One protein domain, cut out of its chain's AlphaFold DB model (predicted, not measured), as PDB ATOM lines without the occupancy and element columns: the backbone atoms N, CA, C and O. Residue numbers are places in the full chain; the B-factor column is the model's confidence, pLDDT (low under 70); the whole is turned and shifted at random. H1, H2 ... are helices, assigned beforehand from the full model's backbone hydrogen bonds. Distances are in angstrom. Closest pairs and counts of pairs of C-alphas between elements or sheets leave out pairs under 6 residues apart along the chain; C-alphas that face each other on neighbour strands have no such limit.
ATOM      1  N   PRO A  65       7.098  37.192 -31.556       59.69
ATOM      2  CA  PRO A  65       8.525  37.036 -31.858       59.69
ATOM      3  C   PRO A  65       8.840  36.382 -33.212       59.69
ATOM      4  O   PRO A  65       9.778  36.778 -33.895       59.69
ATOM      5  N   VAL A  66       8.058  35.387 -33.638       59.06
ATOM      6  CA  VAL A  66       8.296  34.667 -34.904       59.06
ATOM      7  C   VAL A  66       7.937  35.556 -36.090       59.06
ATOM      8  O   VAL A  66       8.629  35.561 -37.104       59.06
ATOM      9  N   ARG A  67       6.882  36.363 -35.946       63.22
ATOM     10  CA  ARG A  67       6.465  37.321 -36.975       63.22
ATOM     11  C   ARG A  67       7.477  38.447 -37.135       63.22
ATOM     12  O   ARG A  67       7.826  38.784 -38.259       63.22
ATOM     13  N   THR A  68       7.992  38.988 -36.036       67.00
ATOM     14  CA  THR A  68       9.047  40.011 -36.088       67.00
ATOM     15  C   THR A  68      10.360  39.458 -36.646       67.00
ATOM     16  O   THR A  68      10.978  40.116 -37.481       67.00
ATOM     17  N   ALA A  69      10.747  38.228 -36.287       68.00
ATOM     18  CA  ALA A  69      11.922  37.561 -36.851       68.00
ATOM     19  C   ALA A  69      11.791  37.299 -38.363       68.00
ATOM     20  O   ALA A  69      12.706  37.617 -39.122       68.00
ATOM     21  N   ALA A  70      10.644  36.783 -38.816       70.75
ATOM     22  CA  ALA A  70      10.389  36.518 -40.233       70.75
ATOM     23  C   ALA A  70      10.350  37.807 -41.067       70.75
ATOM     24  O   ALA A  70      10.926  37.864 -42.151       70.75
ATOM     25  N   VAL A  71       9.725  38.865 -40.543       71.69
ATOM     26  CA  VAL A  71       9.701  40.178 -41.201       71.69
ATOM     27  C   VAL A  71      11.107  40.778 -41.269       71.69
ATOM     28  O   VAL A  71      11.490  41.275 -42.323       71.69
ATOM     29  N   ARG A  72      11.916  40.677 -40.202       71.44
ATOM     30  CA  ARG A  72      13.321  41.130 -40.204       71.44
ATOM     31  C   ARG A  72      14.148  40.387 -41.251       71.44
ATOM     32  O   ARG A  72      14.854  41.030 -42.018       71.44
ATOM     33  N   ALA A  73      14.047  39.059 -41.300       72.56
ATOM     34  CA  ALA A  73      14.769  38.248 -42.276       72.56
ATOM     35  C   ALA A  73      14.360  38.599 -43.716       72.56
ATOM     36  O   ALA A  73      15.226  38.840 -44.553       72.56
ATOM     37  N   GLY A  74      13.057  38.715 -43.990       78.50
ATOM     38  CA  GLY A  74      12.557  39.100 -45.311       78.50
ATOM     39  C   GLY A  74      13.007  40.499 -45.740       78.50
ATOM     40  O   GLY A  74      13.413  40.688 -46.884       78.50
ATOM     41  N   LEU A  75      12.999  41.469 -44.820       76.81
ATOM     42  CA  LEU A  75      13.408  42.845 -45.104       76.81
ATOM     43  C   LEU A  75      14.921  42.951 -45.361       76.81
ATOM     44  O   LEU A  75      15.326  43.673 -46.267       76.81
ATOM     45  N   ILE A  76      15.745  42.178 -44.639       74.88
ATOM     46  CA  ILE A  76      17.192  42.070 -44.898       74.88
ATOM     47  C   ILE A  76      17.438  41.469 -46.280       74.88
ATOM     48  O   ILE A  76      18.163  42.070 -47.064       74.88
ATOM     49  N   ILE A  77      16.798  40.338 -46.599       79.06
ATOM     50  CA  ILE A  77      16.962  39.659 -47.892       79.06
ATOM     51  C   ILE A  77      16.573  40.595 -49.046       79.06
ATOM     52  O   ILE A  77      17.343  40.753 -49.994       79.06
ATOM     53  N   ALA A  78      15.422  41.266 -48.949       77.50
ATOM     54  CA  ALA A  78      14.952  42.201 -49.971       77.50
ATOM     55  C   ALA A  78      15.927  43.370 -50.180       77.50
ATOM     56  O   ALA A  78      16.277  43.691 -51.314       77.50
ATOM     57  N   VAL A  79      16.410  43.970 -49.089       81.12
ATOM     58  CA  VAL A  79      17.383  45.066 -49.149       81.12
ATOM     59  C   VAL A  79      18.708  44.584 -49.733       81.12
ATOM     60  O   VAL A  79      19.247  45.246 -50.612       81.12
ATOM     61  N   THR A  80      19.218  43.416 -49.333       83.69
ATOM     62  CA  THR A  80      20.460  42.868 -49.902       83.69
ATOM     63  C   THR A  80      20.340  42.558 -51.388       83.69
ATOM     64  O   THR A  80      21.271  42.847 -52.132       83.69
ATOM     65  N   LEU A  81      19.196  42.036 -51.843       83.56
ATOM     66  CA  LEU A  81      18.949  41.805 -53.268       83.56
ATOM     67  C   LEU A  81      18.895  43.125 -54.044       83.56
ATOM     68  O   LEU A  81      19.470  43.222 -55.126       83.56
ATOM     69  N   LEU A  82      18.270  44.158 -53.473       84.38
ATOM     70  CA  LEU A  82      18.239  45.492 -54.068       84.38
ATOM     71  C   LEU A  82      19.647  46.103 -54.151       84.38
ATOM     72  O   LEU A  82      20.032  46.587 -55.212       84.38
ATOM     73  N   LEU A  83      20.436  46.040 -53.071       78.00
ATOM     74  CA  LEU A  83      21.826  46.511 -53.063       78.00
ATOM     75  C   LEU A  83      22.682  45.756 -54.077       78.00
ATOM     76  O   LEU A  83      23.449  46.389 -54.793       78.00
ATOM     77  N   ALA A  84      22.550  44.432 -54.152       80.31
ATOM     78  CA  ALA A  84      23.291  43.613 -55.104       80.31
ATOM     79  C   ALA A  84      22.952  43.999 -56.549       80.31
ATOM     80  O   ALA A  84      23.855  44.174 -57.364       80.31
ATOM     81  N   MET A  85      21.667  44.206 -56.853       84.75
ATOM     82  CA  MET A  85      21.233  44.616 -58.187       84.75
ATOM     83  C   MET A  85      21.736  46.020 -58.544       84.75
ATOM     84  O   MET A  85      22.249  46.223 -59.642       84.75
ATOM     85  N   VAL A  86      21.663  46.976 -57.614       76.75
ATOM     86  CA  VAL A  86      22.180  48.339 -57.821       76.75
ATOM     87  C   VAL A  86      23.704  48.341 -57.971       76.75
ATOM     88  O   VAL A  86      24.225  48.966 -58.890       76.75
ATOM     89  N   ALA A  87      24.430  47.618 -57.115       72.69
ATOM     90  CA  ALA A  87      25.884  47.498 -57.198       72.69
ATOM     91  C   ALA A  87      26.320  46.872 -58.528       72.69
ATOM     92  O   ALA A  87      27.256  47.363 -59.156       72.69
ATOM     93  N   PHE A  88      25.615  45.837 -58.990       72.69
ATOM     94  CA  PHE A  88      25.862  45.210 -60.283       72.69
ATOM     95  C   PHE A  88      25.630  46.181 -61.449       72.69
ATOM     96  O   PHE A  88      26.525  46.379 -62.272       72.69
ATOM     97  N   LEU A  89      24.469  46.846 -61.485       71.88
ATOM     98  CA  LEU A  89      24.131  47.827 -62.523       71.88
ATOM     99  C   LEU A  89      25.143  48.971 -62.582       71.88
ATOM    100  O   LEU A  89      25.491  49.443 -63.660       71.88
ATOM    101  N   CYS A  90      25.665  49.388 -61.434       63.19
ATOM    102  CA  CYS A  90      26.591  50.506 -61.385       63.19
ATOM    103  C   CYS A  90      28.057  50.122 -61.575       63.19
ATOM    104  O   CYS A  90      28.825  50.939 -62.080       63.19
ATOM    105  N   THR A  91      28.427  48.873 -61.283       68.19
ATOM    106  CA  THR A  91      29.701  48.288 -61.733       68.19
ATOM    107  C   THR A  91      29.743  48.246 -63.259       68.19
ATOM    108  O   THR A  91      30.743  48.625 -63.863       68.19
ATOM    109  N   MET A  92      28.623  47.885 -63.890       67.69
ATOM    110  CA  MET A  92      28.464  47.951 -65.343       67.69
ATOM    111  C   MET A  92      28.468  49.392 -65.893       67.69
ATOM    112  O   MET A  92      28.791  49.587 -67.060       67.69
ATOM    113  N   ALA A  93      28.142  50.404 -65.079       69.69
ATOM    114  CA  ALA A  93      28.013  51.800 -65.516       69.69
ATOM    115  C   ALA A  93      29.323  52.625 -65.503       69.69
ATOM    116  O   ALA A  93      29.309  53.775 -65.934       69.69
ATOM    117  N   GLY A  94      30.453  52.085 -65.025       65.69
ATOM    118  CA  GLY A  94      31.783  52.682 -65.247       65.69
ATOM    119  C   GLY A  94      32.089  54.021 -64.543       65.69
ATOM    120  O   GLY A  94      32.806  54.846 -65.103       65.69
ATOM    121  N   SER A  95      31.582  54.275 -63.327       61.06
ATOM    122  CA  SER A  95      31.801  55.541 -62.585       61.06
ATOM    123  C   SER A  95      32.727  55.362 -61.366       61.06
ATOM    124  O   SER A  95      32.303  55.096 -60.246       61.06
ATOM    125  N   TRP A  96      34.033  55.492 -61.603       68.19
ATOM    126  CA  TRP A  96      35.090  54.900 -60.771       68.19
ATOM    127  C   TRP A  96      35.185  55.371 -59.290       68.19
ATOM    128  O   TRP A  96      35.508  54.524 -58.464       68.19
ATOM    129  N   PRO A  97      34.893  56.626 -58.863       64.88
ATOM    130  CA  PRO A  97      34.970  56.950 -57.419       64.88
ATOM    131  C   PRO A  97      33.792  57.727 -56.798       64.88
ATOM    132  O   PRO A  97      33.611  57.670 -55.584       64.88
ATOM    133  N   ALA A  98      32.947  58.414 -57.572       60.66
ATOM    134  CA  ALA A  98      31.771  59.103 -57.015       60.66
ATOM    135  C   ALA A  98      30.689  58.107 -56.545       60.66
ATOM    136  O   ALA A  98      29.889  58.392 -55.655       60.66
ATOM    137  N   PHE A  99      30.701  56.906 -57.117       60.75
ATOM    138  CA  PHE A  99      29.715  55.869 -56.871       60.75
ATOM    139  C   PHE A  99      29.792  55.202 -55.479       60.75
ATOM    140  O   PHE A  99      28.760  55.132 -54.804       60.75
ATOM    141  N   PRO A 100      30.969  54.776 -54.965       69.44
ATOM    142  CA  PRO A 100      31.076  54.231 -53.605       69.44
ATOM    143  C   PRO A 100      30.695  55.246 -52.521       69.44
ATOM    144  O   PRO A 100      30.193  54.861 -51.463       69.44
ATOM    145  N   MET A 101      30.874  56.541 -52.788       76.56
ATOM    146  CA  MET A 101      30.496  57.600 -51.856       76.56
ATOM    147  C   MET A 101      28.970  57.683 -51.686       76.56
ATOM    148  O   MET A 101      28.478  57.742 -50.559       76.56
ATOM    149  N   VAL A 102      28.211  57.591 -52.784       76.19
ATOM    150  CA  VAL A 102      26.738  57.579 -52.743       76.19
ATOM    151  C   VAL A 102      26.213  56.279 -52.131       76.19
ATOM    152  O   VAL A 102      25.308  56.328 -51.296       76.19
ATOM    153  N   ILE A 103      26.819  55.125 -52.449       75.69
ATOM    154  CA  ILE A 103      26.479  53.851 -51.790       75.69
ATOM    155  C   ILE A 103      26.657  53.978 -50.275       75.69
ATOM    156  O   ILE A 103      25.762  53.608 -49.521       75.69
ATOM    157  N   SER A 104      27.781  54.531 -49.824       78.44
ATOM    158  CA  SER A 104      28.084  54.649 -48.394       78.44
ATOM    159  C   SER A 104      27.063  55.519 -47.660       78.44
ATOM    160  O   SER A 104      26.652  55.179 -46.549       78.44
ATOM    161  N   ALA A 105      26.589  56.597 -48.290       79.38
ATOM    162  CA  ALA A 105      25.538  57.446 -47.732       79.38
ATOM    163  C   ALA A 105      24.193  56.704 -47.616       79.38
ATOM    164  O   ALA A 105      23.531  56.761 -46.574       79.38
ATOM    165  N   VAL A 106      23.806  55.953 -48.650       80.75
ATOM    166  CA  VAL A 106      22.557  55.173 -48.652       80.75
ATOM    167  C   VAL A 106      22.624  54.038 -47.629       80.75
ATOM    168  O   VAL A 106      21.713  53.894 -46.815       80.75
ATOM    169  N   VAL A 107      23.727  53.285 -47.598       79.88
ATOM    170  CA  VAL A 107      23.967  52.219 -46.613       79.88
ATOM    171  C   VAL A 107      23.921  52.781 -45.197       79.88
ATOM    172  O   VAL A 107      23.217  52.231 -44.357       79.88
ATOM    173  N   SER A 108      24.589  53.908 -44.938       77.94
ATOM    174  CA  SER A 108      24.573  54.552 -43.617       77.94
ATOM    175  C   SER A 108      23.164  54.956 -43.191       77.94
ATOM    176  O   SER A 108      22.795  54.776 -42.034       77.94
ATOM    177  N   THR A 109      22.339  55.432 -44.122       85.25
ATOM    178  CA  THR A 109      20.944  55.812 -43.848       85.25
ATOM    179  C   THR A 109      20.075  54.594 -43.520       85.25
ATOM    180  O   THR A 109      19.262  54.621 -42.591       85.25
ATOM    181  N   VAL A 110      20.266  53.495 -44.252       80.44
ATOM    182  CA  VAL A 110      19.554  52.235 -44.004       80.44
ATOM    183  C   VAL A 110      19.976  51.638 -42.666       80.44
ATOM    184  O   VAL A 110      19.112  51.284 -41.867       80.44
ATOM    185  N   VAL A 111      21.280  51.589 -42.382       82.75
ATOM    186  CA  VAL A 111      21.818  51.137 -41.091       82.75
ATOM    187  C   VAL A 111      21.286  52.012 -39.957       82.75
ATOM    188  O   VAL A 111      20.814  51.476 -38.962       82.75
ATOM    189  N   ALA A 112      21.259  53.338 -40.117       80.88
ATOM    190  CA  ALA A 112      20.709  54.251 -39.116       80.88
ATOM    191  C   ALA A 112      19.223  53.978 -38.825       80.88
ATOM    192  O   ALA A 112      18.804  53.936 -37.667       80.88
ATOM    193  N   THR A 113      18.433  53.726 -39.868       83.31
ATOM    194  CA  THR A 113      17.018  53.352 -39.724       83.31
ATOM    195  C   THR A 113      16.871  51.973 -39.069       83.31
ATOM    196  O   THR A 113      15.977  51.753 -38.249       83.31
ATOM    197  N   TRP A 114      17.780  51.047 -39.379       82.62
ATOM    198  CA  TRP A 114      17.812  49.708 -38.799       82.62
ATOM    199  C   TRP A 114      18.149  49.724 -37.305       82.62
ATOM    200  O   TRP A 114      17.503  49.019 -36.533       82.62
ATOM    201  N   SER A 115      19.064  50.590 -36.865       76.25
ATOM    202  CA  SER A 115      19.396  50.779 -35.448       76.25
ATOM    203  C   SER A 115      18.170  51.157 -34.614       76.25
ATOM    204  O   SER A 115      18.002  50.662 -33.501       76.25
ATOM    205  N   ALA A 116      17.262  51.976 -35.153       75.44
ATOM    206  CA  ALA A 116      16.019  52.327 -34.465       75.44
ATOM    207  C   ALA A 116      15.098  51.108 -34.266       75.44
ATOM    208  O   ALA A 116      14.505  50.939 -33.197       75.44
ATOM    209  N   LEU A 117      15.016  50.225 -35.266       76.00
ATOM    210  CA  LEU A 117      14.278  48.964 -35.170       76.00
ATOM    211  C   LEU A 117      14.936  47.994 -34.184       76.00
ATOM    212  O   LEU A 117      14.225  47.359 -33.410       76.00
ATOM    213  N   ASP A 118      16.267  47.903 -34.161       75.75
ATOM    214  CA  ASP A 118      16.997  47.015 -33.250       75.75
ATOM    215  C   ASP A 118      16.887  47.490 -31.785       75.75
ATOM    216  O   ASP A 118      16.700  46.668 -30.884       75.75
ATOM    217  N   VAL A 119      16.838  48.812 -31.548       74.31
ATOM    218  CA  VAL A 119      16.494  49.438 -30.250       74.31
ATOM    219  C   VAL A 119      15.049  49.134 -29.843       74.31
ATOM    220  O   VAL A 119      14.758  48.852 -28.678       74.31
ATOM    221  N   TRP A 120      14.111  49.157 -30.791       73.81
ATOM    222  CA  TRP A 120      12.721  48.795 -30.513       73.81
ATOM    223  C   TRP A 120      12.567  47.294 -30.232       73.81
ATOM    224  O   TRP A 120      11.796  46.935 -29.344       73.81
ATOM    225  N   VAL A 121      13.325  46.422 -30.903       69.44
ATOM    226  CA  VAL A 121      13.370  44.974 -30.634       69.44
ATOM    227  C   VAL A 121      13.996  44.684 -29.274       69.44
ATOM    228  O   VAL A 121      13.425  43.913 -28.511       69.44
ATOM    229  N   THR A 122      15.110  45.324 -28.913       69.31
ATOM    230  CA  THR A 122      15.695  45.176 -27.567       69.31
ATOM    231  C   THR A 122      14.746  45.687 -26.492       69.31
ATOM    232  O   THR A 122      14.580  45.025 -25.468       69.31
ATOM    233  N   ARG A 123      14.018  46.781 -26.745       62.78
ATOM    234  CA  ARG A 123      12.951  47.252 -25.852       62.78
ATOM    235  C   ARG A 123      11.780  46.269 -25.761       62.78
ATOM    236  O   ARG A 123      11.239  46.089 -24.675       62.78
ATOM    237  N   GLN A 124      11.405  45.602 -26.855       61.31
ATOM    238  CA  GLN A 124      10.376  44.554 -26.866       61.31
ATOM    239  C   GLN A 124      10.828  43.294 -26.127       61.31
ATOM    240  O   GLN A 124      10.073  42.774 -25.316       61.31
ATOM    241  N   VAL A 125      12.063  42.832 -26.334       66.56
ATOM    242  CA  VAL A 125      12.634  41.678 -25.625       66.56
ATOM    243  C   VAL A 125      12.775  41.982 -24.138       66.56
ATOM    244  O   VAL A 125      12.450  41.133 -23.314       66.56
ATOM    245  N   TRP A 126      13.179  43.202 -23.774       58.47
ATOM    246  CA  TRP A 126      13.234  43.644 -22.383       58.47
ATOM    247  C   TRP A 126      11.837  43.715 -21.760       58.47
ATOM    248  O   TRP A 126      11.618  43.187 -20.674       58.47
ATOM    249  N   ASN A 127      10.855  44.259 -22.480       64.88
ATOM    250  CA  ASN A 127       9.467  44.316 -22.025       64.88
ATOM    251  C   ASN A 127       8.794  42.929 -21.980       64.88
ATOM    252  O   ASN A 127       7.905  42.700 -21.171       64.88
ATOM    253  N   GLN A 128       9.224  41.978 -22.806       58.81
ATOM    254  CA  GLN A 128       8.693  40.614 -22.827       58.81
ATOM    255  C   GLN A 128       9.354  39.716 -21.771       58.81
ATOM    256  O   GLN A 128       8.683  38.864 -21.196       58.81
ATOM    257  N   ARG A 129      10.652  39.906 -21.494       54.34
ATOM    258  CA  ARG A 129      11.405  39.118 -20.503       54.34
ATOM    259  C   ARG A 129      11.293  39.674 -19.082       54.34
ATOM    260  O   ARG A 129      11.168  38.890 -18.153       54.34
ATOM    261  N   ASN A 130      11.263  40.997 -18.917       52.28
ATOM    262  CA  ASN A 130      11.181  41.652 -17.605       52.28
ATOM    263  C   ASN A 130       9.801  42.269 -17.307       52.28
ATOM    264  O   ASN A 130       9.530  42.612 -16.162       52.28
ATOM    265  N   GLY A 131       8.887  42.355 -18.283       51.12
ATOM    266  CA  GLY A 131       7.504  42.820 -18.070       51.12
ATOM    267  C   GLY A 131       6.523  41.748 -17.576       51.12
ATOM    268  O   GLY A 131       5.340  42.040 -17.414       51.12
TER     269      GLY A 131
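What this domain is: This is residues 65 to 131 of the 176 residues of an uncharacterized protein of Streptomyces sp. BK335 (UniProt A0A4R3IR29). Two long helices, H1 and then H2, run side by side in opposite directions and are joined by a turn at one end, making a narrow U with few contacts between its arms. The printed part has 67 residues, with two named helices and no named strand; its class is all helix. It is only just loose, close to extended, with a radius of gyration of the C-alphas of 16.2 A, and a rod spanning 54 by 19 by 9 A.

How they stand to each other: Start with H1, residues 65 to 92; a tight link of five residues leads to H2, residues 98 to 130. They run opposite ways at a shallow tilt of 5 degrees, their centres 13.7 A apart. They are close but not clearly touching: the closest C-alphas, of Cys 90 and Phe 99, are 7.7 A apart. Each O i to N i+4 pair of H1 is within hydrogen-bond range; in H2, 28 of 29 are.

Where its parts are: Find C-alpha 65 at (8.525, 37.036, -31.858); H1 runs 40.5 A to C-alpha 92. H2 runs 47.8 A to C-alpha 130 at (11.181, 41.652, -17.605).

The domain as a whole: The C-alphas farthest apart, of Gly 94 and Gly 131, are 54.0 A apart. Residues 92 to 98 stand free. The printed part has no cut; pLDDT is under 70 at residues 65 to 69, 90 to 100 and 121 to 131.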